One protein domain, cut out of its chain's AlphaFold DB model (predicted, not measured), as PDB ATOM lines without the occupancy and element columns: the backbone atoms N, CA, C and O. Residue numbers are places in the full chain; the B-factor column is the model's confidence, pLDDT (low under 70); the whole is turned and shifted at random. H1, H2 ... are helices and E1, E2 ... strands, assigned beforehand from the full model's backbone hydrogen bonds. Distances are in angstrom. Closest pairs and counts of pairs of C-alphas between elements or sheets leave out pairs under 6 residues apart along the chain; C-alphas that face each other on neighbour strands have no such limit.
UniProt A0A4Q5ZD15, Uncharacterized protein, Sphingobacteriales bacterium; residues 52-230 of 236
ATOM      1  N   ASN A  52     -39.859   1.358 -55.651       55.62
ATOM      2  CA  ASN A  52     -39.435   1.333 -57.055       55.62
ATOM      3  C   ASN A  52     -38.995   2.697 -57.618       55.62
ATOM      4  O   ASN A  52     -38.286   2.706 -58.620       55.62
ATOM      5  N   SER A  53     -39.395   3.824 -57.016       65.00
ATOM      6  CA  SER A  53     -38.968   5.174 -57.412       65.00
ATOM      7  C   SER A  53     -37.934   5.800 -56.473       65.00
ATOM      8  O   SER A  53     -37.546   6.939 -56.706       65.00
ATOM      9  N   LEU A  54     -37.537   5.113 -55.397       74.75
ATOM     10  CA  LEU A  54     -36.618   5.663 -54.397       74.75
ATOM     11  C   LEU A  54     -35.152   5.483 -54.793       74.75
ATOM     12  O   LEU A  54     -34.360   6.402 -54.633       74.75
ATOM     13  N   LEU A  55     -34.794   4.295 -55.286       85.06
ATOM     14  CA  LEU A  55     -33.426   4.000 -55.708       85.06
ATOM     15  C   LEU A  55     -33.141   4.735 -57.019       85.06
ATOM     16  O   LEU A  55     -33.544   4.270 -58.089       85.06
ATOM     17  N   THR A  56     -32.496   5.893 -56.909       87.19
ATOM     18  CA  THR A  56     -32.109   6.732 -58.045       87.19
ATOM     19  C   THR A  56     -30.929   6.124 -58.801       87.19
ATOM     20  O   THR A  56     -30.181   5.312 -58.257       87.19
ATOM     21  N   ASP A  57     -30.728   6.547 -60.050       87.31
ATOM     22  CA  ASP A  57     -29.578   6.106 -60.852       87.31
ATOM     23  C   ASP A  57     -28.238   6.450 -60.174       87.31
ATOM     24  O   ASP A  57     -27.317   5.643 -60.210       87.31
ATOM     25  N   ASP A  58     -28.164   7.588 -59.478       89.69
ATOM     26  CA  ASP A  58     -26.989   8.034 -58.711       89.69
ATOM     27  C   ASP A  58     -26.656   7.081 -57.546       89.69
ATOM     28  O   ASP A  58     -25.510   6.672 -57.354       89.69
ATOM     29  N   MET A  59     -27.672   6.622 -56.808       91.75
ATOM     30  CA  MET A  59     -27.476   5.614 -55.762       91.75
ATOM     31  C   MET A  59     -26.996   4.277 -56.338       91.75
ATOM     32  O   MET A  59     -26.128   3.628 -55.752       91.75
ATOM     33  N   LEU A  60     -27.549   3.862 -57.483       90.44
ATOM     34  CA  LEU A  60     -27.118   2.642 -58.166       90.44
ATOM     35  C   LEU A  60     -25.689   2.773 -58.696       90.44
ATOM     36  O   LEU A  60     -24.929   1.809 -58.622       90.44
ATOM     37  N   GLU A  61     -25.295   3.950 -59.179       91.00
ATOM     38  CA  GLU A  61     -23.923   4.241 -59.591       91.00
ATOM     39  C   GLU A  61     -22.954   4.118 -58.409       91.00
ATOM     40  O   GLU A  61     -21.940   3.428 -58.523       91.00
ATOM     41  N   HIS A  62     -23.306   4.672 -57.245       93.06
ATOM     42  CA  HIS A  62     -22.531   4.514 -56.015       93.06
ATOM     43  C   HIS A  62     -22.372   3.044 -55.586       93.06
ATOM     44  O   HIS A  62     -21.258   2.612 -55.283       93.06
ATOM     45  N   MET A  63     -23.455   2.256 -55.609       92.75
ATOM     46  CA  MET A  63     -23.397   0.815 -55.318       92.75
ATOM     47  C   MET A  63     -22.525   0.069 -56.337       92.75
ATOM     48  O   MET A  63     -21.690  -0.755 -55.971       92.75
ATOM     49  N   THR A  64     -22.666   0.393 -57.623       90.00
ATOM     50  CA  THR A  64     -21.863  -0.197 -58.705       90.00
ATOM     51  C   THR A  64     -20.381   0.108 -58.522       90.00
ATOM     52  O   THR A  64     -19.544  -0.780 -58.677       90.00
ATOM     53  N   ALA A  65     -20.049   1.358 -58.193       91.12
ATOM     54  CA  ALA A  65     -18.680   1.800 -57.974       91.12
ATOM     55  C   ALA A  65     -18.037   1.083 -56.778       91.12
ATOM     56  O   ALA A  65     -16.891   0.650 -56.887       91.12
ATOM     57  N   HIS A  66     -18.784   0.896 -55.682       92.25
ATOM     58  CA  HIS A  66     -18.331   0.126 -54.520       92.25
ATOM     59  C   HIS A  66     -17.909  -1.295 -54.921       92.25
ATOM     60  O   HIS A  66     -16.769  -1.704 -54.700       92.25
ATOM     61  N   TYR A  67     -18.795  -2.013 -55.606       88.88
ATOM     62  CA  TYR A  67     -18.533  -3.384 -56.027       88.88
ATOM     63  C   TYR A  67     -17.428  -3.504 -57.080       88.88
ATOM     64  O   TYR A  67     -16.611  -4.423 -57.026       88.88
ATOM     65  N   ARG A  68     -17.346  -2.559 -58.019       86.81
ATOM     66  CA  ARG A  68     -16.226  -2.492 -58.966       86.81
ATOM     67  C   ARG A  68     -14.897  -2.332 -58.236       86.81
ATOM     68  O   ARG A  68     -13.971  -3.087 -58.515       86.81
ATOM     69  N   ALA A  69     -14.805  -1.424 -57.267       88.25
ATOM     70  CA  ALA A  69     -13.580  -1.235 -56.492       88.25
ATOM     71  C   ALA A  69     -13.162  -2.508 -55.730       88.25
ATOM     72  O   ALA A  69     -11.971  -2.793 -55.615       88.25
ATOM     73  N   GLN A  70     -14.129  -3.292 -55.250       84.06
ATOM     74  CA  GLN A  70     -13.869  -4.528 -54.512       84.06
ATOM     75  C   GLN A  70     -13.448  -5.702 -55.409       84.06
ATOM     76  O   GLN A  70     -12.588  -6.489 -55.014       84.06
ATOM     77  N   TYR A  71     -14.045  -5.834 -56.599       78.44
ATOM     78  CA  TYR A  71     -13.924  -7.046 -57.418       78.44
ATOM     79  C   TYR A  71     -13.150  -6.877 -58.737       78.44
ATOM     80  O   TYR A  71     -12.840  -7.892 -59.358       78.44
ATOM     81  N   GLY A  72     -12.776  -5.657 -59.152       73.50
ATOM     82  CA  GLY A  72     -11.828  -5.459 -60.265       73.50
ATOM     83  C   GLY A  72     -12.128  -4.331 -61.265       73.50
ATOM     84  O   GLY A  72     -11.977  -4.548 -62.462       73.50
ATOM     85  N   GLU A  73     -12.526  -3.143 -60.814       75.56
ATOM     86  CA  GLU A  73     -12.798  -1.930 -61.613       75.56
ATOM     87  C   GLU A  73     -13.441  -2.198 -62.992       75.56
ATOM     88  O   GLU A  73     -14.595  -2.628 -63.073       75.56
ATOM     89  N   ASP A  74     -12.695  -1.943 -64.072       68.56
ATOM     90  CA  ASP A  74     -13.145  -2.007 -65.466       68.56
ATOM     91  C   ASP A  74     -13.395  -3.437 -65.969       68.56
ATOM     92  O   ASP A  74     -14.009  -3.629 -67.022       68.56
ATOM     93  N   SER A  75     -12.952  -4.454 -65.220       67.12
ATOM     94  CA  SER A  75     -13.162  -5.864 -65.574       67.12
ATOM     95  C   SER A  75     -14.581  -6.361 -65.296       67.12
ATOM     96  O   SER A  75     -14.876  -7.525 -65.555       67.12
ATOM     97  N   ILE A  76     -15.477  -5.500 -64.791       76.94
ATOM     98  CA  ILE A  76     -16.834  -5.893 -64.411       76.94
ATOM     99  C   ILE A  76     -17.900  -4.989 -65.045       76.94
ATOM    100  O   ILE A  76     -18.018  -3.788 -64.762       76.94
ATOM    101  N   ALA A  77     -18.749  -5.602 -65.869       75.75
ATOM    102  CA  ALA A  77     -19.982  -4.999 -66.363       75.75
ATOM    103  C   ALA A  77     -21.120  -5.237 -65.366       75.75
ATOM    104  O   ALA A  77     -21.258  -6.334 -64.828       75.75
ATOM    105  N   MET A  78     -21.957  -4.217 -65.157       84.69
ATOM    106  CA  MET A  78     -23.191  -4.343 -64.388       84.69
ATOM    107  C   MET A  78     -24.398  -4.261 -65.324       84.69
ATOM    108  O   MET A  78     -24.526  -3.318 -66.109       84.69
ATOM    109  N   HIS A  79     -25.319  -5.208 -65.185       84.44
ATOM    110  CA  HIS A  79     -26.660  -5.131 -65.754       84.44
ATOM    111  C   HIS A  79     -27.698  -5.082 -64.641       84.44
ATOM    112  O   HIS A  79     -27.588  -5.802 -63.654       84.44
ATOM    113  N   THR A  80     -28.734  -4.264 -64.810       85.69
ATOM    114  CA  THR A  80     -29.852  -4.224 -63.868       85.69
ATOM    115  C   THR A  80     -31.020  -5.044 -64.400       85.69
ATOM    116  O   THR A  80     -31.386  -4.960 -65.576       85.69
ATOM    117  N   ARG A  81     -31.641  -5.838 -63.527       86.69
ATOM    118  CA  ARG A  81     -32.943  -6.456 -63.792       86.69
ATOM    119  C   ARG A  81     -33.902  -6.044 -62.694       86.69
ATOM    120  O   ARG A  81     -33.635  -6.247 -61.517       86.69
ATOM    121  N   ARG A  82     -35.021  -5.442 -63.083       87.06
ATOM    122  CA  ARG A  82     -36.016  -4.925 -62.143       87.06
ATOM    123  C   ARG A  82     -37.330  -5.676 -62.299       87.06
ATOM    124  O   ARG A  82     -37.823  -5.846 -63.412       87.06
ATOM    125  N   SER A  83     -37.895  -6.071 -61.167       86.44
ATOM    126  CA  SER A  83     -39.265  -6.560 -61.023       86.44
ATOM    127  C   SER A  83     -40.043  -5.665 -60.051       86.44
ATOM    128  O   SER A  83     -39.517  -4.661 -59.564       86.44
ATOM    129  N   ASP A  84     -41.287  -6.030 -59.749       81.94
ATOM    130  CA  ASP A  84     -42.101  -5.310 -58.766       81.94
ATOM    131  C   ASP A  84     -41.584  -5.464 -57.328       81.94
ATOM    132  O   ASP A  84     -41.865  -4.609 -56.493       81.94
ATOM    133  N   THR A  85     -40.835  -6.533 -57.041       84.25
ATOM    134  CA  THR A  85     -40.434  -6.910 -55.676       84.25
ATOM    135  C   THR A  85     -38.929  -6.988 -55.472       84.25
ATOM    136  O   THR A  85     -38.479  -7.095 -54.336       84.25
ATOM    137  N   LEU A  86     -38.145  -6.974 -56.546       86.31
ATOM    138  CA  LEU A  86     -36.713  -7.245 -56.514       86.31
ATOM    139  C   LEU A  86     -35.990  -6.422 -57.579       86.31
ATOM    140  O   LEU A  86     -36.416  -6.382 -58.739       86.31
ATOM    141  N   LEU A  87     -34.880  -5.813 -57.179       89.38
ATOM    142  CA  LEU A  87     -33.864  -5.278 -58.070       89.38
ATOM    143  C   LEU A  87     -32.621  -6.169 -57.995       89.38
ATOM    144  O   LEU A  87     -32.089  -6.403 -56.914       89.38
ATOM    145  N   GLU A  88     -32.172  -6.644 -59.150       88.69
ATOM    146  CA  GLU A  88     -30.947  -7.423 -59.320       88.69
ATOM    147  C   GLU A  88     -29.884  -6.538 -59.981       88.69
ATOM    148  O   GLU A  88     -30.138  -5.927 -61.027       88.69
ATOM    149  N   LEU A  89     -28.692  -6.499 -59.390       88.69
ATOM    150  CA  LEU A  89     -27.471  -5.938 -59.956       88.69
ATOM    151  C   LEU A  89     -26.572  -7.117 -60.341       88.69
ATOM    152  O   LEU A  89     -26.020  -7.801 -59.481       88.69
ATOM    153  N   ILE A  90     -26.486  -7.412 -61.631       86.31
ATOM    154  CA  ILE A  90     -25.779  -8.581 -62.158       86.31
ATOM    155  C   ILE A  90     -24.387  -8.133 -62.586       86.31
ATOM    156  O   ILE A  90     -24.270  -7.350 -63.531       86.31
ATOM    157  N   PHE A  91     -23.356  -8.643 -61.915       85.69
ATOM    158  CA  PHE A  91     -21.960  -8.313 -62.181       85.69
ATOM    159  C   PHE A  91     -21.297  -9.448 -62.966       85.69
ATOM    160  O   PHE A  91     -21.274 -10.590 -62.507       85.69
ATOM    161  N   ALA A  92     -20.772  -9.150 -64.153       82.25
ATOM    162  CA  ALA A  92     -20.159 -10.129 -65.052       82.25
ATOM    163  C   ALA A  92     -18.744  -9.704 -65.465       82.25
ATOM    164  O   ALA A  92     -18.495  -8.518 -65.686       82.25
ATOM    165  N   ASP A  93     -17.844 -10.681 -65.588       77.19
ATOM    166  CA  ASP A  93     -16.468 -10.469 -66.045       77.19
ATOM    167  C   ASP A  93     -16.435 -10.109 -67.539       77.19
ATOM    168  O   ASP A  93     -17.024 -10.800 -68.376       77.19
ATOM    169  N   THR A  94     -15.731  -9.032 -67.882       72.88
ATOM    170  CA  THR A  94     -15.582  -8.518 -69.253       72.88
ATOM    171  C   THR A  94     -14.240  -8.870 -69.898       72.88
ATOM    172  O   THR A  94     -14.031  -8.555 -71.068       72.88
ATOM    173  N   THR A  95     -13.327  -9.521 -69.172       70.69
ATOM    174  CA  THR A  95     -11.929  -9.722 -69.598       70.69
ATOM    175  C   THR A  95     -11.669 -11.019 -70.370       70.69
ATOM    176  O   THR A  95     -10.565 -11.222 -70.884       70.69
ATOM    177  N   GLY A  96     -12.676 -11.887 -70.507       62.16
ATOM    178  CA  GLY A  96     -12.610 -13.102 -71.323       62.16
ATOM    179  C   GLY A  96     -12.809 -12.851 -72.830       62.16
ATOM    180  O   GLY A  96     -13.371 -11.829 -73.219       62.16
ATOM    181  N   PRO A  97     -12.360 -13.758 -73.719       60.62
ATOM    182  CA  PRO A  97     -12.771 -13.732 -75.127       60.62
ATOM    183  C   PRO A  97     -14.296 -13.924 -75.250       60.62
ATOM    184  O   PRO A  97     -14.871 -14.635 -74.432       60.62
ATOM    185  N   GLU A  98     -14.944 -13.330 -76.264       59.28
ATOM    186  CA  GLU A  98     -16.423 -13.299 -76.423       59.28
ATOM    187  C   GLU A  98     -17.115 -14.682 -76.385       59.28
ATOM    188  O   GLU A  98     -18.325 -14.775 -76.174       59.28
ATOM    189  N   ASP A  99     -16.363 -15.763 -76.610       55.97
ATOM    190  CA  ASP A  99     -16.812 -17.158 -76.606       55.97
ATOM    191  C   ASP A  99     -16.534 -17.910 -75.290       55.97
ATOM    192  O   ASP A  99     -16.959 -19.058 -75.120       55.97
ATOM    193  N   SER A 100     -15.842 -17.276 -74.344       56.09
ATOM    194  CA  SER A 100     -15.673 -17.784 -72.989       56.09
ATOM    195  C   SER A 100     -16.908 -17.485 -72.145       56.09
ATOM    196  O   SER A 100     -17.664 -16.547 -72.395       56.09
ATOM    197  N   TYR A 101     -17.158 -18.323 -71.141       49.97
ATOM    198  CA  TYR A 101     -18.261 -18.115 -70.213       49.97
ATOM    199  C   TYR A 101     -18.006 -16.825 -69.414       49.97
ATOM    200  O   TYR A 101     -17.344 -16.865 -68.380       49.97
ATOM    201  N   HIS A 102     -18.545 -15.696 -69.885       59.47
ATOM    202  CA  HIS A 102     -18.686 -14.427 -69.156       59.47
ATOM    203  C   HIS A 102     -19.727 -14.582 -68.038       59.47
ATOM    204  O   HIS A 102     -20.759 -13.908 -68.007       59.47
ATOM    205  N   GLY A 103     -19.523 -15.583 -67.182       61.41
ATOM    206  CA  GLY A 103     -20.444 -15.922 -66.115       61.41
ATOM    207  C   GLY A 103     -20.671 -14.722 -65.209       61.41
ATOM    208  O   GLY A 103     -19.764 -13.919 -64.988       61.41
ATOM    209  N   ALA A 104     -21.883 -14.619 -64.663       64.44
ATOM    210  CA  ALA A 104     -22.115 -13.727 -63.540       64.44
ATOM    211  C   ALA A 104     -21.110 -14.092 -62.435       64.44
ATOM    212  O   ALA A 104     -21.097 -15.233 -61.960       64.44
ATOM    213  N   LEU A 105     -20.254 -13.137 -62.075       76.69
ATOM    214  CA  LEU A 105     -19.326 -13.253 -60.955       76.69
ATOM    215  C   LEU A 105     -20.141 -13.401 -59.672       76.69
ATOM    216  O   LEU A 105     -19.970 -14.356 -58.910       76.69
ATOM    217  N   PHE A 106     -21.079 -12.475 -59.501       83.50
ATOM    218  CA  PHE A 106     -22.052 -12.463 -58.427       83.50
ATOM    219  C   PHE A 106     -23.270 -11.628 -58.839       83.50
ATOM    220  O   PHE A 106     -23.246 -10.875 -59.821       83.50
ATOM    221  N   VAL A 107     -24.349 -11.779 -58.083       86.19
ATOM    222  CA  VAL A 107     -25.554 -10.961 -58.208       86.19
ATOM    223  C   VAL A 107     -25.803 -10.283 -56.871       86.19
ATOM    224  O   VAL A 107     -25.694 -10.916 -55.824       86.19
ATOM    225  N   ALA A 108     -26.112  -8.992 -56.907       89.31
ATOM    226  CA  ALA A 108     -26.525  -8.233 -55.740       89.31
ATOM    227  C   ALA A 108     -28.040  -7.987 -55.799       89.31
ATOM    228  O   ALA A 108     -28.574  -7.581 -56.831       89.31
ATOM    229  N   TYR A 109     -28.736  -8.239 -54.699       89.06
ATOM    230  CA  TYR A 109     -30.187  -8.219 -54.605       89.06
ATOM    231  C   TYR A 109     -30.650  -7.142 -53.637       89.06
ATOM    232  O   TYR A 109     -30.187  -7.069 -52.499       89.06
ATOM    233  N   ILE A 110     -31.626  -6.350 -54.071       89.81
ATOM    234  CA  ILE A 110     -32.310  -5.370 -53.233       89.81
ATOM    235  C   ILE A 110     -33.797  -5.691 -53.285       89.81
ATOM    236  O   ILE A 110     -34.431  -5.555 -54.337       89.81
ATOM    237  N   SER A 111     -34.360  -6.141 -52.162       85.69
ATOM    238  CA  SER A 111     -35.808  -6.325 -52.074       85.69
ATOM    239  C   SER A 111     -36.502  -4.955 -52.114       85.69
ATOM    240  O   SER A 111     -36.070  -3.980 -51.506       85.69
ATOM    241  N   LEU A 112     -37.573  -4.862 -52.894       82.69
ATOM    242  CA  LEU A 112     -38.396  -3.657 -53.043       82.69
ATOM    243  C   LEU A 112     -39.712  -3.780 -52.263       82.69
ATOM    244  O   LEU A 112     -40.547  -2.875 -52.297       82.69
ATOM    245  N   VAL A 113     -39.891  -4.899 -51.555       74.50
ATOM    246  CA  VAL A 113     -40.990  -5.134 -50.617       74.50
ATOM    247  C   VAL A 113     -40.499  -4.999 -49.178       74.50
ATOM    248  O   VAL A 113     -39.385  -5.401 -48.838       74.50
ATOM    249  N   THR A 114     -41.349  -4.410 -48.344       60.69
ATOM    250  CA  THR A 114     -41.049  -3.985 -46.969       60.69
ATOM    251  C   THR A 114     -41.062  -5.125 -45.955       60.69
ATOM    252  O   THR A 114     -40.507  -5.000 -44.879       60.69
ATOM    253  N   ASP A 115     -41.640  -6.281 -46.276       58.69
ATOM    254  CA  ASP A 115     -41.825  -7.352 -45.280       58.69
ATOM    255  C   ASP A 115     -40.504  -8.044 -44.878       58.69
ATOM    256  O   ASP A 115     -40.462  -8.850 -43.950       58.69
ATOM    257  N   ILE A 116     -39.415  -7.700 -45.572       57.38
ATOM    258  CA  ILE A 116     -38.051  -8.183 -45.351       57.38
ATOM    259  C   ILE A 116     -37.071  -6.999 -45.223       57.38
ATOM    260  O   ILE A 116     -35.918  -7.144 -45.594       57.38
ATOM    261  N   ASP A 117     -37.550  -5.826 -44.777       64.56
ATOM    262  CA  ASP A 117     -36.871  -4.519 -44.609       64.56
ATOM    263  C   ASP A 117     -35.388  -4.429 -45.046       64.56
ATOM    264  O   ASP A 117     -34.498  -4.193 -44.220       64.56
ATOM    265  N   PRO A 118     -35.082  -4.530 -46.354       72.12
ATOM    266  CA  PRO A 118     -33.749  -4.200 -46.840       72.12
ATOM    267  C   PRO A 118     -33.545  -2.685 -46.804       72.12
ATOM    268  O   PRO A 118     -32.418  -2.217 -46.850       72.12
ATOM    269  N   ILE A 119     -34.625  -1.903 -46.743       87.88
ATOM    270  CA  ILE A 119     -34.599  -0.454 -46.830       87.88
ATOM    271  C   ILE A 119     -35.199   0.130 -45.557       87.88
ATOM    272  O   ILE A 119     -36.378  -0.067 -45.275       87.88
ATOM    273  N   LEU A 120     -34.389   0.875 -44.808       90.38
ATOM    274  CA  LEU A 120     -34.811   1.553 -43.589       90.38
ATOM    275  C   LEU A 120     -34.680   3.058 -43.722       90.38
ATOM    276  O   LEU A 120     -33.723   3.565 -44.304       90.38
ATOM    277  N   TYR A 121     -35.614   3.756 -43.085       90.69
ATOM    278  CA  TYR A 121     -35.596   5.203 -42.967       90.69
ATOM    279  C   TYR A 121     -35.372   5.631 -41.523       90.69
ATOM    280  O   TYR A 121     -35.905   5.027 -40.588       90.69
ATOM    281  N   GLY A 122     -34.657   6.735 -41.352       91.69
ATOM    282  CA  GLY A 122     -34.604   7.474 -40.097       91.69
ATOM    283  C   GLY A 122     -33.484   8.496 -40.100       91.69
ATOM    284  O   GLY A 122     -32.607   8.454 -40.946       91.69
ATOM    285  N   ASP A 123     -33.531   9.429 -39.161       93.19
ATOM    286  CA  ASP A 123     -32.534  10.492 -39.042       93.19
ATOM    287  C   ASP A 123     -31.292   9.959 -38.298       93.19
ATOM    288  O   ASP A 123     -31.291   9.815 -37.065       93.19
ATOM    289  N   VAL A 124     -30.254   9.579 -39.050       94.44
ATOM    290  CA  VAL A 124     -29.001   9.053 -38.495       94.44
ATOM    291  C   VAL A 124     -27.992  10.165 -38.242       94.44
ATOM    292  O   VAL A 124     -27.173  10.036 -37.335       94.44
ATOM    293  N   ASN A 125     -28.018  11.259 -39.000       93.19
ATOM    294  CA  ASN A 125     -27.049  12.346 -38.835       93.19
ATOM    295  C   ASN A 125     -27.531  13.463 -37.880       93.19
ATOM    296  O   ASN A 125     -26.720  14.288 -37.452       93.19
ATOM    297  N   GLY A 126     -28.802  13.445 -37.476       91.31
ATOM    298  CA  GLY A 126     -29.427  14.418 -36.583       91.31
ATOM    299  C   GLY A 126     -29.819  15.735 -37.260       91.31
ATOM    300  O   GLY A 126     -29.961  16.740 -36.556       91.31
ATOM    301  N   ASP A 127     -29.936  15.776 -38.591       92.00
ATOM    302  CA  ASP A 127     -30.277  16.990 -39.347       92.00
ATOM    303  C   ASP A 127     -31.794  17.227 -39.483       92.00
ATOM    304  O   ASP A 127     -32.221  18.254 -40.024       92.00
ATOM    305  N   GLY A 128     -32.610  16.315 -38.944       90.75
ATOM    306  CA  GLY A 128     -34.065  16.378 -38.969       90.75
ATOM    307  C   GLY A 128     -34.699  15.854 -40.259       90.75
ATOM    308  O   GLY A 128     -35.920  15.977 -40.408       90.75
ATOM    309  N   LYS A 129     -33.923  15.283 -41.187       91.00
ATOM    310  CA  LYS A 129     -34.425  14.649 -42.413       91.00
ATOM    311  C   LYS A 129     -34.298  13.123 -42.328       91.00
ATOM    312  O   LYS A 129     -33.435  12.603 -41.631       91.00
ATOM    313  N   PRO A 130     -35.176  12.375 -43.020       91.00
ATOM    314  CA  PRO A 130     -35.074  10.923 -43.058       91.00
ATOM    315  C   PRO A 130     -33.911  10.496 -43.962       91.00
ATOM    316  O   PRO A 130     -33.989  10.639 -45.180       91.00
ATOM    317  N   ASP A 131     -32.866   9.933 -43.366       93.19
ATOM    318  CA  ASP A 131     -31.800   9.242 -44.085       93.19
ATOM    319  C   ASP A 131     -32.261   7.840 -44.500       93.19
ATOM    320  O   ASP A 131     -33.282   7.325 -44.025       93.19
ATOM    321  N   LEU A 132     -31.492   7.221 -45.392       93.31
ATOM    322  CA  LEU A 132     -31.825   5.950 -46.013       93.31
ATOM    323  C   LEU A 132     -30.708   4.929 -45.804       93.31
ATOM    324  O   LEU A 132     -29.567   5.173 -46.181       93.31
ATOM    325  N   LEU A 133     -31.035   3.761 -45.263       94.56
ATOM    326  CA  LEU A 133     -30.146   2.600 -45.247       94.56
ATOM    327  C   LEU A 133     -30.673   1.565 -46.237       94.56
ATOM    328  O   LEU A 133     -31.828   1.162 -46.121       94.56
ATOM    329  N   VAL A 134     -29.838   1.128 -47.177       94.31
ATOM    330  CA  VAL A 134     -30.173   0.089 -48.158       94.31
ATOM    331  C   VAL A 134     -29.263  -1.114 -47.952       94.31
ATOM    332  O   VAL A 134     -28.050  -1.014 -48.096       94.31
ATOM    333  N   SER A 135     -29.860  -2.253 -47.640       93.81
ATOM    334  CA  SER A 135     -29.214  -3.552 -47.511       93.81
ATOM    335  C   SER A 135     -29.245  -4.243 -48.865       93.81
ATOM    336  O   SER A 135     -30.306  -4.393 -49.479       93.81
ATOM    337  N   VAL A 136     -28.069  -4.637 -49.333       92.56
ATOM    338  CA  VAL A 136     -27.860  -5.283 -50.622       92.56
ATOM    339  C   VAL A 136     -27.295  -6.668 -50.351       92.56
ATOM    340  O   VAL A 136     -26.197  -6.789 -49.820       92.56
ATOM    341  N   HIS A 137     -28.035  -7.715 -50.701       90.12
ATOM    342  CA  HIS A 137     -27.598  -9.095 -50.482       90.12
ATOM    343  C   HIS A 137     -26.776  -9.579 -51.671       90.12
ATOM    344  O   HIS A 137     -27.264  -9.559 -52.798       90.12
ATOM    345  N   THR A 138     -25.557 -10.043 -51.436       87.12
ATOM    346  CA  THR A 138     -24.685 -10.572 -52.488       87.12
ATOM    347  C   THR A 138     -24.753 -12.096 -52.538       87.12
ATOM    348  O   THR A 138     -24.700 -12.779 -51.515       87.12
ATOM    349  N   GLU A 139     -24.866 -12.648 -53.741       82.19
ATOM    350  CA  GLU A 139     -24.813 -14.084 -54.012       82.19
ATOM    351  C   GLU A 139     -23.701 -14.368 -55.019       82.19
ATOM    352  O   GLU A 139     -23.710 -13.820 -56.124       82.19
ATOM    353  N   GLY A 140     -22.759 -15.242 -54.664       70.69
ATOM    354  CA  GLY A 140     -21.665 -15.644 -55.549       70.69
ATOM    355  C   GLY A 140     -21.693 -17.131 -55.913       70.69
ATOM    356  O   GLY A 140     -22.233 -17.967 -55.186       70.69
ATOM    357  N   GLY A 141     -21.047 -17.480 -57.033       54.34
ATOM    358  CA  GLY A 141     -20.758 -18.875 -57.396       54.34
ATOM    359  C   GLY A 141     -21.682 -19.505 -58.444       54.34
ATOM    360  O   GLY A 141     -22.227 -20.583 -58.216       54.34
ATOM    361  N   GLY A 142     -21.822 -18.878 -59.617       50.44
ATOM    362  CA  GLY A 142     -22.358 -19.551 -60.810       50.44
ATOM    363  C   GLY A 142     -23.830 -19.979 -60.735       50.44
ATOM    364  O   GLY A 142     -24.216 -20.917 -61.432       50.44
ATOM    365  N   GLY A 143     -24.648 -19.307 -59.915       42.50
ATOM    366  CA  GLY A 143     -26.105 -19.495 -59.877       42.50
ATOM    367  C   GLY A 143     -26.605 -20.638 -58.987       42.50
ATOM    368  O   GLY A 143     -27.645 -21.223 -59.285       42.50
ATOM    369  N   ALA A 144     -25.872 -20.981 -57.923       44.12
ATOM    370  CA  ALA A 144     -26.255 -22.035 -56.979       44.12
ATOM    371  C   ALA A 144     -26.913 -21.542 -55.669       44.12
ATOM    372  O   ALA A 144     -27.165 -22.371 -54.797       44.12
ATOM    373  N   GLY A 145     -27.232 -20.249 -55.514       49.84
ATOM    374  CA  GLY A 145     -28.137 -19.776 -54.456       49.84
ATOM    375  C   GLY A 145     -27.506 -19.486 -53.091       49.84
ATOM    376  O   GLY A 145     -28.242 -19.356 -52.115       49.84
ATOM    377  N   ASN A 146     -26.177 -19.410 -52.973       58.84
ATOM    378  CA  ASN A 146     -25.532 -19.132 -51.687       58.84
ATOM    379  C   ASN A 146     -25.371 -17.620 -51.491       58.84
ATOM    380  O   ASN A 146     -24.464 -17.019 -52.065       58.84
ATOM    381  N   VAL A 147     -26.232 -17.015 -50.667       62.47
ATOM    382  CA  VAL A 147     -26.059 -15.631 -50.195       62.47
ATOM    383  C   VAL A 147     -24.813 -15.580 -49.315       62.47
ATOM    384  O   VAL A 147     -24.731 -16.295 -48.316       62.47
ATOM    385  N   TRP A 148     -23.828 -14.772 -49.696       68.94
ATOM    386  CA  TRP A 148     -22.559 -14.684 -48.975       68.94
ATOM    387  C   TRP A 148     -22.687 -13.690 -47.831       68.94
ATOM    388  O   TRP A 148     -22.542 -14.081 -46.679       68.94
ATOM    389  N   TRP A 149     -23.030 -12.443 -48.150       83.69
ATOM    390  CA  TRP A 149     -23.078 -11.337 -47.196       83.69
ATOM    391  C   TRP A 149     -24.064 -10.275 -47.666       83.69
ATOM    392  O   TRP A 149     -24.381 -10.190 -48.857       83.69
ATOM    393  N   SER A 150     -24.524  -9.444 -46.742       91.12
ATOM    394  CA  SER A 150     -25.210  -8.197 -47.056       91.12
ATOM    395  C   SER A 150     -24.275  -7.020 -46.817       91.12
ATOM    396  O   SER A 150     -23.576  -6.972 -45.805       91.12
ATOM    397  N   ASP A 151     -24.312  -6.057 -47.729       94.62
ATOM    398  CA  ASP A 151     -23.699  -4.748 -47.545       94.62
ATOM    399  C   ASP A 151     -24.794  -3.720 -47.261       94.62
ATOM    400  O   ASP A 151     -25.816  -3.664 -47.952       94.62
ATOM    401  N   HIS A 152     -24.591  -2.897 -46.235       95.88
ATOM    402  CA  HIS A 152     -25.535  -1.866 -45.826       95.88
ATOM    403  C   HIS A 152     -25.004  -0.490 -46.218       95.88
ATOM    404  O   HIS A 152     -24.080   0.045 -45.604       95.88
ATOM    405  N   PHE A 153     -25.620   0.095 -47.241       97.12
ATOM    406  CA  PHE A 153     -25.288   1.406 -47.776       97.12
ATOM    407  C   PHE A 153     -26.105   2.474 -47.057       97.12
ATOM    408  O   PHE A 153     -27.335   2.486 -47.151       97.12
ATOM    409  N   LEU A 154     -25.431   3.383 -46.353       96.94
ATOM    410  CA  LEU A 154     -26.081   4.524 -45.721       96.94
ATOM    411  C   LEU A 154     -26.007   5.745 -46.633       96.94
ATOM    412  O   LEU A 154     -24.925   6.237 -46.960       96.94
ATOM    413  N   PHE A 155     -27.176   6.291 -46.941       95.81
ATOM    414  CA  PHE A 155     -27.331   7.520 -47.684       95.81
ATOM    415  C   PHE A 155     -28.055   8.587 -46.860       95.81
ATOM    416  O   PHE A 155     -29.283   8.548 -46.740       95.81
ATOM    417  N   PRO A 156     -27.329   9.568 -46.303       94.81
ATOM    418  CA  PRO A 156     -27.966  10.707 -45.681       94.81
ATOM    419  C   PRO A 156     -28.689  11.611 -46.681       94.81
ATOM    420  O   PRO A 156     -28.274  11.746 -47.839       94.81
ATOM    421  N   ALA A 157     -29.765  12.245 -46.225       93.00
ATOM    422  CA  ALA A 157     -30.567  13.149 -47.034       93.00
ATOM    423  C   ALA A 157     -29.843  14.490 -47.254       93.00
ATOM    424  O   ALA A 157     -29.611  15.279 -46.337       93.00
ATOM    425  N   ALA A 158     -29.559  14.815 -48.514       88.88
ATOM    426  CA  ALA A 158     -28.923  16.069 -48.918       88.88
ATOM    427  C   ALA A 158     -29.929  17.217 -49.168       88.88
ATOM    428  O   ALA A 158     -29.521  18.355 -49.411       88.88
ATOM    429  N   GLY A 159     -31.238  16.947 -49.071       80.69
ATOM    430  CA  GLY A 159     -32.324  17.877 -49.417       80.69
ATOM    431  C   GLY A 159     -32.839  17.683 -50.849       80.69
ATOM    432  O   GLY A 159     -32.183  17.039 -51.664       80.69
ATOM    433  N   ASP A 160     -34.025  18.224 -51.148       80.75
ATOM    434  CA  ASP A 160     -34.721  18.072 -52.441       80.75
ATOM    435  C   ASP A 160     -34.858  16.604 -52.899       80.75
ATOM    436  O   ASP A 160     -34.621  16.288 -54.061       80.75
ATOM    437  N   ASP A 161     -35.173  15.697 -51.965       75.94
ATOM    438  CA  ASP A 161     -35.254  14.244 -52.193       75.94
ATOM    439  C   ASP A 161     -33.968  13.609 -52.765       75.94
ATOM    440  O   ASP A 161     -33.998  12.530 -53.358       75.94
ATOM    441  N   ARG A 162     -32.814  14.263 -52.574       86.19
ATOM    442  CA  ARG A 162     -31.499  13.720 -52.929       86.19
ATOM    443  C   ARG A 162     -30.831  13.072 -51.730       86.19
ATOM    444  O   ARG A 162     -30.921  13.556 -50.603       86.19
ATOM    445  N   TYR A 163     -30.086  12.021 -52.025       92.12
ATOM    446  CA  TYR A 163     -29.361  11.201 -51.072       92.12
ATOM    447  C   TYR A 163     -27.900  11.131 -51.511       92.12
ATOM    448  O   TYR A 163     -27.627  11.091 -52.705       92.12
ATOM    449  N   THR A 164     -26.966  11.137 -50.566       93.12
ATOM    450  CA  THR A 164     -25.526  11.013 -50.855       93.12
ATOM    451  C   THR A 164     -24.970   9.819 -50.115       93.12
ATOM    452  O   THR A 164     -25.273   9.674 -48.936       93.12
ATOM    453  N   LEU A 165     -24.142   8.990 -50.751       95.94
ATOM    454  CA  LEU A 165     -23.501   7.882 -50.044       95.94
ATOM    455  C   LEU A 165     -22.562   8.430 -48.957       95.94
ATOM    456  O   LEU A 165     -21.637   9.181 -49.267       95.94
ATOM    457  N   ALA A 166     -22.792   8.053 -47.698       96.62
ATOM    458  CA  ALA A 166     -21.906   8.417 -46.594       96.62
ATOM    459  C   ALA A 166     -20.929   7.300 -46.240       96.62
ATOM    460  O   ALA A 166     -19.744   7.581 -46.083       96.62
ATOM    461  N   ASP A 167     -21.422   6.069 -46.099       97.81
ATOM    462  CA  ASP A 167     -20.585   4.908 -45.798       97.81
ATOM    463  C   ASP A 167     -21.277   3.594 -46.190       97.81
ATOM    464  O   ASP A 167     -22.497   3.555 -46.396       97.81
ATOM    465  N   VAL A 168     -20.487   2.525 -46.258       97.31
ATOM    466  CA  VAL A 168     -20.939   1.145 -46.470       97.31
ATOM    467  C   VAL A 168     -20.328   0.273 -45.384       97.31
ATOM    468  O   VAL A 168     -19.142   0.393 -45.088       97.31
ATOM    469  N   ILE A 169     -21.126  -0.609 -44.793       96.31
ATOM    470  CA  ILE A 169     -20.643  -1.585 -43.815       96.31
ATOM    471  C   ILE A 169     -21.189  -2.969 -44.155       96.31
ATOM    472  O   ILE A 169     -22.373  -3.103 -44.473       96.31
ATOM    473  N   SER A 170     -20.332  -3.985 -44.093       94.44
ATOM    474  CA  SER A 170     -20.720  -5.361 -44.395       94.44
ATOM    475  C   SER A 170     -21.238  -6.091 -43.154       94.44
ATOM    476  O   SER A 170     -20.846  -5.792 -42.022       94.44
ATOM    477  N   ASP A 171     -22.068  -7.110 -43.365       92.94
ATOM    478  CA  ASP A 171     -22.434  -8.096 -42.343       92.94
ATOM    479  C   ASP A 171     -21.194  -8.664 -41.629       92.94
ATOM    480  O   ASP A 171     -21.190  -8.828 -40.407       92.94
ATOM    481  N   GLY A 172     -20.118  -8.918 -42.379       91.25
ATOM    482  CA  GLY A 172     -18.859  -9.424 -41.842       91.25
ATOM    483  C   GLY A 172     -18.213  -8.461 -40.843       91.25
ATOM    484  O   GLY A 172     -17.787  -8.895 -39.777       91.25
ATOM    485  N   ASP A 173     -18.209  -7.160 -41.136       93.75
ATOM    486  CA  ASP A 173     -17.666  -6.133 -40.235       93.75
ATOM    487  C   ASP A 173     -18.547  -5.902 -38.998       93.75
ATOM    488  O   ASP A 173     -18.065  -5.464 -37.952       93.75
ATOM    489  N   ILE A 174     -19.853  -6.161 -39.108       95.06
ATOM    490  CA  ILE A 174     -20.800  -5.999 -37.997       95.06
ATOM    491  C   ILE A 174     -20.769  -7.203 -37.060       95.06
ATOM    492  O   ILE A 174     -20.913  -7.044 -35.845       95.06
ATOM    493  N   THR A 175     -20.650  -8.399 -37.627       91.19
ATOM    494  CA  THR A 175     -20.791  -9.669 -36.910       91.19
ATOM    495  C   THR A 175     -19.458 -10.354 -36.635       91.19
ATOM    496  O   THR A 175     -19.461 -11.491 -36.179       91.19
ATOM    497  N   ASP A 176     -18.328  -9.707 -36.927       88.88
ATOM    498  CA  ASP A 176     -16.992 -10.314 -36.891       88.88
ATOM    499  C   ASP A 176     -16.904 -11.605 -37.738       88.88
ATOM    500  O   ASP A 176     -16.231 -12.577 -37.387       88.88
ATOM    501  N   GLY A 177     -17.613 -11.622 -38.872       84.88
ATOM    502  CA  GLY A 177     -17.606 -12.710 -39.849       84.88
ATOM    503  C   GLY A 177     -18.394 -13.959 -39.451       84.88
ATOM    504  O   GLY A 177     -18.218 -14.996 -40.092       84.88
ATOM    505  N   VAL A 178     -19.244 -13.901 -38.417       82.00
ATOM    506  CA  VAL A 178     -19.980 -15.089 -37.942       82.00
ATOM    507  C   VAL A 178     -21.435 -15.182 -38.408       82.00
ATOM    508  O   VAL A 178     -22.061 -16.216 -38.165       82.00
ATOM    509  N   GLY A 179     -21.978 -14.177 -39.108       88.06
ATOM    510  CA  GLY A 179     -23.285 -14.303 -39.764       88.06
ATOM    511  C   GLY A 179     -23.874 -13.001 -40.306       88.06
ATOM    512  O   GLY A 179     -23.149 -12.173 -40.841       88.06
ATOM    513  N   TYR A 180     -25.195 -12.841 -40.222       90.81
ATOM    514  CA  TYR A 180     -25.925 -11.771 -40.912       90.81
ATOM    515  C   TYR A 180     -26.480 -10.749 -39.928       90.81
ATOM    516  O   TYR A 180     -26.895 -11.107 -38.823       90.81
ATOM    517  N   PHE A 181     -26.550  -9.489 -40.346       93.06
ATOM    518  CA  PHE A 181     -27.196  -8.408 -39.625       93.06
ATOM    519  C   PHE A 181     -28.487  -7.979 -40.330       93.06
ATOM    520  O   PHE A 181     -28.538  -7.626 -41.503       93.06
ATOM    521  N   TYR A 182     -29.568  -7.974 -39.561       92.62
ATOM    522  CA  TYR A 182     -30.887  -7.529 -39.978       92.62
ATOM    523  C   TYR A 182     -31.178  -6.206 -39.277       92.62
ATOM    524  O   TYR A 182     -31.627  -6.212 -38.117       92.62
ATOM    525  N   PRO A 183     -30.917  -5.063 -39.929       93.88
ATOM    526  CA  PRO A 183     -31.223  -3.779 -39.336       93.88
ATOM    527  C   PRO A 183     -32.747  -3.660 -39.160       93.88
ATOM    528  O   PRO A 183     -33.531  -4.196 -39.942       93.88
ATOM    529  N   LYS A 184     -33.187  -2.990 -38.093       92.81
ATOM    530  CA  LYS A 184     -34.612  -2.845 -37.738       92.81
ATOM    531  C   LYS A 184     -35.057  -1.402 -37.568       92.81
ATOM    532  O   LYS A 184     -36.228  -1.098 -37.751       92.81
ATOM    533  N   SER A 185     -34.152  -0.513 -37.175       93.31
ATOM    534  CA  SER A 185     -34.496   0.890 -36.944       93.31
ATOM    535  C   SER A 185     -33.271   1.786 -36.982       93.31
ATOM    536  O   SER A 185     -32.188   1.362 -36.577       93.31
ATOM    537  N   ILE A 186     -33.482   3.044 -37.356       94.75
ATOM    538  CA  ILE A 186     -32.485   4.113 -37.306       94.75
ATOM    539  C   ILE A 186     -32.982   5.171 -36.319       94.75
ATOM    540  O   ILE A 186     -34.090   5.684 -36.456       94.75
ATOM    541  N   SER A 187     -32.183   5.484 -35.301       91.38
ATOM    542  CA  SER A 187     -32.466   6.589 -34.379       91.38
ATOM    543  C   SER A 187     -31.206   7.030 -33.642       91.38
ATOM    544  O   SER A 187     -30.354   6.205 -33.320       91.38
ATOM    545  N   ASN A 188     -31.095   8.322 -33.320       88.44
ATOM    546  CA  ASN A 188     -30.019   8.859 -32.476       88.44
ATOM    547  C   ASN A 188     -28.612   8.418 -32.933       88.44
ATOM    548  O   ASN A 188     -27.838   7.874 -32.138       88.44
ATOM    549  N   GLN A 189     -28.291   8.603 -34.221       94.44
ATOM    550  CA  GLN A 189     -27.014   8.175 -34.821       94.44
ATOM    551  C   GLN A 189     -26.731   6.674 -34.734       94.44
ATOM    552  O   GLN A 189     -25.584   6.246 -34.859       94.44
ATOM    553  N   THR A 190     -27.758   5.864 -34.491       95.94
ATOM    554  CA  THR A 190     -27.621   4.433 -34.248       95.94
ATOM    555  C   THR A 190     -28.595   3.655 -35.118       95.94
ATOM    556  O   THR A 190     -29.805   3.877 -35.086       95.94
ATOM    557  N   ILE A 191     -28.062   2.694 -35.857       96.88
ATOM    558  CA  ILE A 191     -28.817   1.648 -36.528       96.88
ATOM    559  C   ILE A 191     -28.871   0.472 -35.555       96.88
ATOM    560  O   ILE A 191     -27.841  -0.069 -35.158       96.88
ATOM    561  N   SER A 192     -30.074   0.106 -35.126       95.94
ATOM    562  CA  SER A 192     -30.299  -1.053 -34.259       95.94
ATOM    563  C   SER A 192     -30.890  -2.195 -35.066       95.94
ATOM    564  O   SER A 192     -31.757  -1.968 -35.912       95.94
ATOM    565  N   GLY A 193     -30.457  -3.415 -34.779       94.69
ATOM    566  CA  GLY A 193     -30.946  -4.609 -35.452       94.69
ATOM    567  C   GLY A 193     -30.624  -5.884 -34.688       94.69
ATOM    568  O   GLY A 193     -30.165  -5.848 -33.542       94.69
ATOM    569  N   ILE A 194     -30.885  -7.006 -35.345       93.94
ATOM    570  CA  ILE A 194     -30.566  -8.342 -34.849       93.94
ATOM    571  C   ILE A 194     -29.481  -8.915 -35.740       93.94
ATOM    572  O   ILE A 194     -29.620  -8.860 -36.954       93.94
ATOM    573  N   ALA A 195     -28.437  -9.482 -35.151       93.75
ATOM    574  CA  ALA A 195     -27.532 -10.353 -35.876       93.75
ATOM    575  C   ALA A 195     -27.783 -11.809 -35.498       93.75
ATOM    576  O   ALA A 195     -28.104 -12.108 -34.343       93.75
ATOM    577  N   ASN A 196     -27.622 -12.710 -36.456       91.88
ATOM    578  CA  ASN A 196     -27.541 -14.139 -36.204       91.88
ATOM    579  C   ASN A 196     -26.185 -14.668 -36.676       91.88
ATOM    580  O   ASN A 196     -25.503 -14.034 -37.473       91.88
ATOM    581  N   GLY A 197     -25.786 -15.822 -36.164       90.00
ATOM    582  CA  GLY A 197     -24.547 -16.461 -36.568       90.00
ATOM    583  C   GLY A 197     -24.499 -17.935 -36.220       90.00
ATOM    584  O   GLY A 197     -25.421 -18.483 -35.610       90.00
ATOM    585  N   TYR A 198     -23.409 -18.565 -36.630       88.44
ATOM    586  CA  TYR A 198     -23.200 -20.001 -36.488       88.44
ATOM    587  C   TYR A 198     -22.150 -20.270 -35.411       88.44
ATOM    588  O   TYR A 198     -21.065 -19.693 -35.440       88.44
ATOM    589  N   GLY A 199     -22.489 -21.123 -34.449       86.31
ATOM    590  CA  GLY A 199     -21.532 -21.666 -33.494       86.31
ATOM    591  C   GLY A 199     -20.652 -22.738 -34.135       86.31
ATOM    592  O   GLY A 199     -21.004 -23.305 -35.168       86.31
ATOM    593  N   ASP A 200     -19.530 -23.052 -33.489       85.56
ATOM    594  CA  ASP A 200     -18.547 -24.030 -33.989       85.56
ATOM    595  C   ASP A 200     -19.136 -25.440 -34.200       85.56
ATOM    596  O   ASP A 200     -18.640 -26.210 -35.022       85.56
ATOM    597  N   ASP A 201     -20.205 -25.769 -33.472       84.06
ATOM    598  CA  ASP A 201     -20.891 -27.062 -33.533       84.06
ATOM    599  C   ASP A 201     -22.118 -27.061 -34.472       84.06
ATOM    600  O   ASP A 201     -22.813 -28.078 -34.590       84.06
ATOM    601  N   ASP A 202     -22.408 -25.946 -35.154       80.12
ATOM    602  CA  ASP A 202     -23.561 -25.845 -36.047       80.12
ATOM    603  C   ASP A 202     -23.267 -26.429 -37.430       80.12
ATOM    604  O   ASP A 202     -22.216 -26.221 -38.030       80.12
ATOM    605  N   GLY A 203     -24.272 -27.068 -38.030       72.75
ATOM    606  CA  GLY A 203     -24.206 -27.533 -39.421       72.75
ATOM    607  C   GLY A 203     -24.183 -26.414 -40.475       72.75
ATOM    608  O   GLY A 203     -24.471 -26.698 -41.635       72.75
ATOM    609  N   HIS A 204     -23.929 -25.156 -40.083       73.94
ATOM    610  CA  HIS A 204     -23.971 -23.942 -40.913       73.94
ATOM    611  C   HIS A 204     -25.263 -23.741 -41.734       73.94
ATOM    612  O   HIS A 204     -25.309 -22.933 -42.653       73.94
ATOM    613  N   CYS A 205     -26.336 -24.466 -41.402       75.88
ATOM    614  CA  CYS A 205     -27.649 -24.371 -42.046       75.88
ATOM    615  C   CYS A 205     -28.728 -23.784 -41.126       75.88
ATOM    616  O   CYS A 205     -29.821 -23.457 -41.582       75.88
ATOM    617  N   CYS A 206     -28.442 -23.681 -39.828       81.88
ATOM    618  CA  CYS A 206     -29.341 -23.171 -38.802       81.88
ATOM    619  C   CYS A 206     -28.500 -22.345 -37.823       81.88
ATOM    620  O   CYS A 206     -27.710 -22.941 -37.093       81.88
ATOM    621  N   PRO A 207     -28.616 -21.010 -37.818       86.19
ATOM    622  CA  PRO A 207     -27.871 -20.187 -36.876       86.19
ATOM    623  C   PRO A 207     -28.319 -20.495 -35.441       86.19
ATOM    624  O   PRO A 207     -29.521 -20.563 -35.167       86.19
ATOM    625  N   SER A 208     -27.366 -20.686 -34.528       90.25
ATOM    626  CA  SER A 208     -27.627 -20.881 -33.092       90.25
ATOM    627  C   SER A 208     -27.276 -19.662 -32.241       90.25
ATOM    628  O   SER A 208     -27.724 -19.563 -31.096       90.25
ATOM    629  N   LEU A 209     -26.509 -18.717 -32.791       93.19
ATOM    630  CA  LEU A 209     -26.086 -17.508 -32.098       93.19
ATOM    631  C   LEU A 209     -26.969 -16.337 -32.520       93.19
ATOM    632  O   LEU A 209     -27.180 -16.116 -33.711       93.19
ATOM    633  N   TYR A 210     -27.453 -15.571 -31.547       94.88
ATOM    634  CA  TYR A 210     -28.299 -14.406 -31.784       94.88
ATOM    635  C   TYR A 210     -27.838 -13.234 -30.929       94.88
ATOM    636  O   TYR A 210     -27.504 -13.386 -29.751       94.88
ATOM    637  N   TYR A 211     -27.839 -12.048 -31.528       95.75
ATOM    638  CA  TYR A 211     -27.371 -10.834 -30.885       95.75
ATOM    639  C   TYR A 211     -28.284  -9.656 -31.192       95.75
ATOM    640  O   TYR A 211     -28.700  -9.450 -32.328       95.75
ATOM    641  N   GLN A 212     -28.517  -8.815 -30.192       96.44
ATOM    642  CA  GLN A 212     -28.930  -7.441 -30.427       96.44
ATOM    643  C   GLN A 212     -27.689  -6.607 -30.758       96.44
ATOM    644  O   GLN A 212     -26.724  -6.597 -29.986       96.44
ATOM    645  N   VAL A 213     -27.718  -5.903 -31.889       96.62
ATOM    646  CA  VAL A 213     -26.571  -5.145 -32.404       96.62
ATOM    647  C   VAL A 213     -26.928  -3.675 -32.605       96.62
ATOM    648  O   VAL A 213     -28.042  -3.333 -33.010       96.62
ATOM    649  N   GLN A 214     -25.964  -2.804 -32.307       97.25
ATOM    650  CA  GLN A 214     -26.014  -1.373 -32.583       97.25
ATOM    651  C   GLN A 214     -24.806  -0.960 -33.424       97.25
ATOM    652  O   GLN A 214     -23.660  -1.039 -32.967       97.25
ATOM    653  N   VAL A 215     -25.072  -0.436 -34.616       97.56
ATOM    654  CA  VAL A 215     -24.089   0.212 -35.486       97.56
ATOM    655  C   VAL A 215     -24.255   1.718 -35.338       97.56
ATOM    656  O   VAL A 215     -25.363   2.236 -35.452       97.56
ATOM    657  N   ARG A 216     -23.174   2.438 -35.052       97.25
ATOM    658  CA  ARG A 216     -23.204   3.884 -34.833       97.25
ATOM    659  C   ARG A 216     -22.608   4.623 -36.022       97.25
ATOM    660  O   ARG A 216     -21.539   4.252 -36.497       97.25
ATOM    661  N   PHE A 217     -23.268   5.695 -36.445       97.31
ATOM    662  CA  PHE A 217     -22.749   6.629 -37.435       97.31
ATOM    663  C   PHE A 217     -22.028   7.783 -36.733       97.31
ATOM    664  O   PHE A 217     -22.641   8.594 -36.038       97.31
ATOM    665  N   THR A 218     -20.706   7.851 -36.872       93.69
ATOM    666  CA  THR A 218     -19.877   8.901 -36.261       93.69
ATOM    667  C   THR A 218     -18.734   9.286 -37.179       93.69
ATOM    668  O   THR A 218     -18.013   8.420 -37.662       93.69
ATOM    669  N   GLY A 219     -18.535  10.590 -37.390       90.88
ATOM    670  CA  GLY A 219     -17.451  11.080 -38.247       90.88
ATOM    671  C   GLY A 219     -17.584  10.626 -39.702       90.88
ATOM    672  O   GLY A 219     -16.575  10.328 -40.326       90.88
ATOM    673  N   ASN A 220     -18.820  10.555 -40.208       92.50
ATOM    674  CA  ASN A 220     -19.145  10.065 -41.549       92.50
ATOM    675  C   ASN A 220     -18.751   8.598 -41.799       92.50
ATOM    676  O   ASN A 220     -18.394   8.236 -42.912       92.50
ATOM    677  N   SER A 221     -18.783   7.771 -40.751       95.81
ATOM    678  CA  SER A 221     -18.496   6.342 -40.833       95.81
ATOM    679  C   SER A 221     -19.417   5.535 -39.919       95.81
ATOM    680  O   SER A 221     -19.741   5.968 -38.806       95.81
ATOM    681  N   LEU A 222     -19.829   4.366 -40.396       97.50
ATOM    682  CA  LEU A 222     -20.544   3.330 -39.669       97.50
ATOM    683  C   LEU A 222     -19.556   2.423 -38.941       97.50
ATOM    684  O   LEU A 222     -18.570   1.961 -39.510       97.50
ATOM    685  N   LYS A 223     -19.829   2.149 -37.665       96.56
ATOM    686  CA  LYS A 223     -19.037   1.214 -36.856       96.56
ATOM    687  C   LYS A 223     -19.926   0.415 -35.925       96.56
ATOM    688  O   LYS A 223     -20.801   0.989 -35.271       96.56
ATOM    689  N   MET A 224     -19.669  -0.885 -35.800       96.06
ATOM    690  CA  MET A 224     -20.267  -1.674 -34.727       96.06
ATOM    691  C   MET A 224     -19.867  -1.057 -33.380       96.06
ATOM    692  O   MET A 224     -18.699  -0.763 -33.122       96.06
ATOM    693  N   SER A 225     -20.867  -0.770 -32.549       96.12
ATOM    694  CA  SER A 225     -20.686  -0.066 -31.274       96.12
ATOM    695  C   SER A 225     -21.118  -0.891 -30.068       96.12
ATOM    696  O   SER A 225     -20.629  -0.670 -28.958       96.12
ATOM    697  N   ARG A 226     -22.046  -1.830 -30.268       96.25
ATOM    698  CA  ARG A 226     -22.518  -2.747 -29.235       96.25
ATOM    699  C   ARG A 226     -23.059  -4.017 -29.866       96.25
ATOM    700  O   ARG A 226     -23.833  -3.950 -30.815       96.25
ATOM    701  N   GLN A 227     -22.748  -5.134 -29.227       95.75
ATOM    702  CA  GLN A 227     -23.331  -6.439 -29.486       95.75
ATOM    703  C   GLN A 227     -23.682  -7.081 -28.144       95.75
ATOM    704  O   GLN A 227     -22.923  -6.994 -27.177       95.75
ATOM    705  N   THR A 228     -24.873  -7.657 -28.029       96.38
ATOM    706  CA  THR A 228     -25.344  -8.299 -26.797       96.38
ATOM    707  C   THR A 228     -26.059  -9.584 -27.160       96.38
ATOM    708  O   THR A 228     -27.006  -9.545 -27.937       96.38
ATOM    709  N   ALA A 229     -25.592 -10.712 -26.621       95.75
ATOM    710  CA  ALA A 229     -26.213 -12.009 -26.862       95.75
ATOM    711  C   ALA A 229     -27.656 -12.024 -26.342       95.75
ATOM    712  O   ALA A 229     -27.948 -11.467 -25.280       95.75
ATOM    713  N   ILE A 230     -28.540 -12.660 -27.102       95.94
ATOM    714  CA  ILE A 230     -29.958 -12.822 -26.786       95.94
ATOM    715  C   ILE A 230     -30.393 -14.254 -27.100       95.94
ATOM    716  O   ILE A 230     -29.728 -14.965 -27.851       95.94
TER     717      ILE A 230
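What this domain is: This is residues 52 to 230 of the 236 residues of an uncharacterized protein of Sphingobacteriales bacterium (UniProt A0A4Q5ZD15). Two strongly twisted sheets make a sandwich, only partly face to face and with their strands crossed: E4, E5, E6 and E8 of the larger sheet stand near the four-strand sheet E9 to E12, while its other end, with E1, E2 and E3, reaches away and curls round the long helix H1. The short helix H2 follows E8 and packs on E9 and E12. The 179 printed residues hold two named helices and twelve named strands, in the order H1, E1 to E8, H2, E9 to E12; the class is mostly strand. The larger sheet is branched and antiparallel; the other is antiparallel, in the order E9, E10, E11, E12. The whole is compact, with a radius of gyration of the C-alphas of 16.9 A and spans of 52 by 51 by 31 A.

Where its parts are: H1, residues 57 to 71, begins at C-alpha 57 (-29.578, 6.106, -60.852) and is 20.7 A long. E1 is residues 76 to 82, E2 86 to 93 with 22.6 A, E3 104 to 111 and E4 119 to 122. E5, 131 to 140, is 29.2 A long; E6 is 147 to 155, E7 157 to 159 and E8 167 to 170. H2 is residues 171 to 175, E9 179 to 187 and E10 190 to 197. E11, 209 to 218, measures 27.4 A, and E12, 221 to 229, ends at C-alpha 229 (-26.213, -12.009, -26.862).

How they stand to each other: E1 E2 E3, E4 E5 E6 and E9 E10 E11 E12 are meanders, each strand the antiparallel neighbour of the one before. N 79 and O 90 of E1 and E2 are 2.9 A apart. E3 and E4 lie on one side of E5, E6 on the other side; N 109 and O 137 stand at 2.7 A, N 120 and O 133 at 2.9 A, N 134 and O 153 at 2.8 A. H1 is on this sheet, its closest C-alphas to E1 those of Arg 68 and Ile 76, 6.4 A. E7 pairs with no named strand. In the sandwich, two sheets face to face, the planes are 10 degrees apart and the strands at 49 degrees. The closest C-alphas of E4 and E9, Gly 122 and Ile 186, are 4.9 A apart; those of E8 and E12, Asp 167 and Ser 221, 5.6 A. E9 bends by 57 degrees at residue 184. Both helices have every O i to N i+4 pair within hydrogen-bond range.

The domain as a whole: The C-alphas farthest apart, Asp 99 and Gly 128, are 53.3 A apart. The printed part has no cut; the link E10 to E11 is long. Mean pLDDT of the printed part is 84.8; 25 residues are under 70, among them 96 to 104 and 141 to 148.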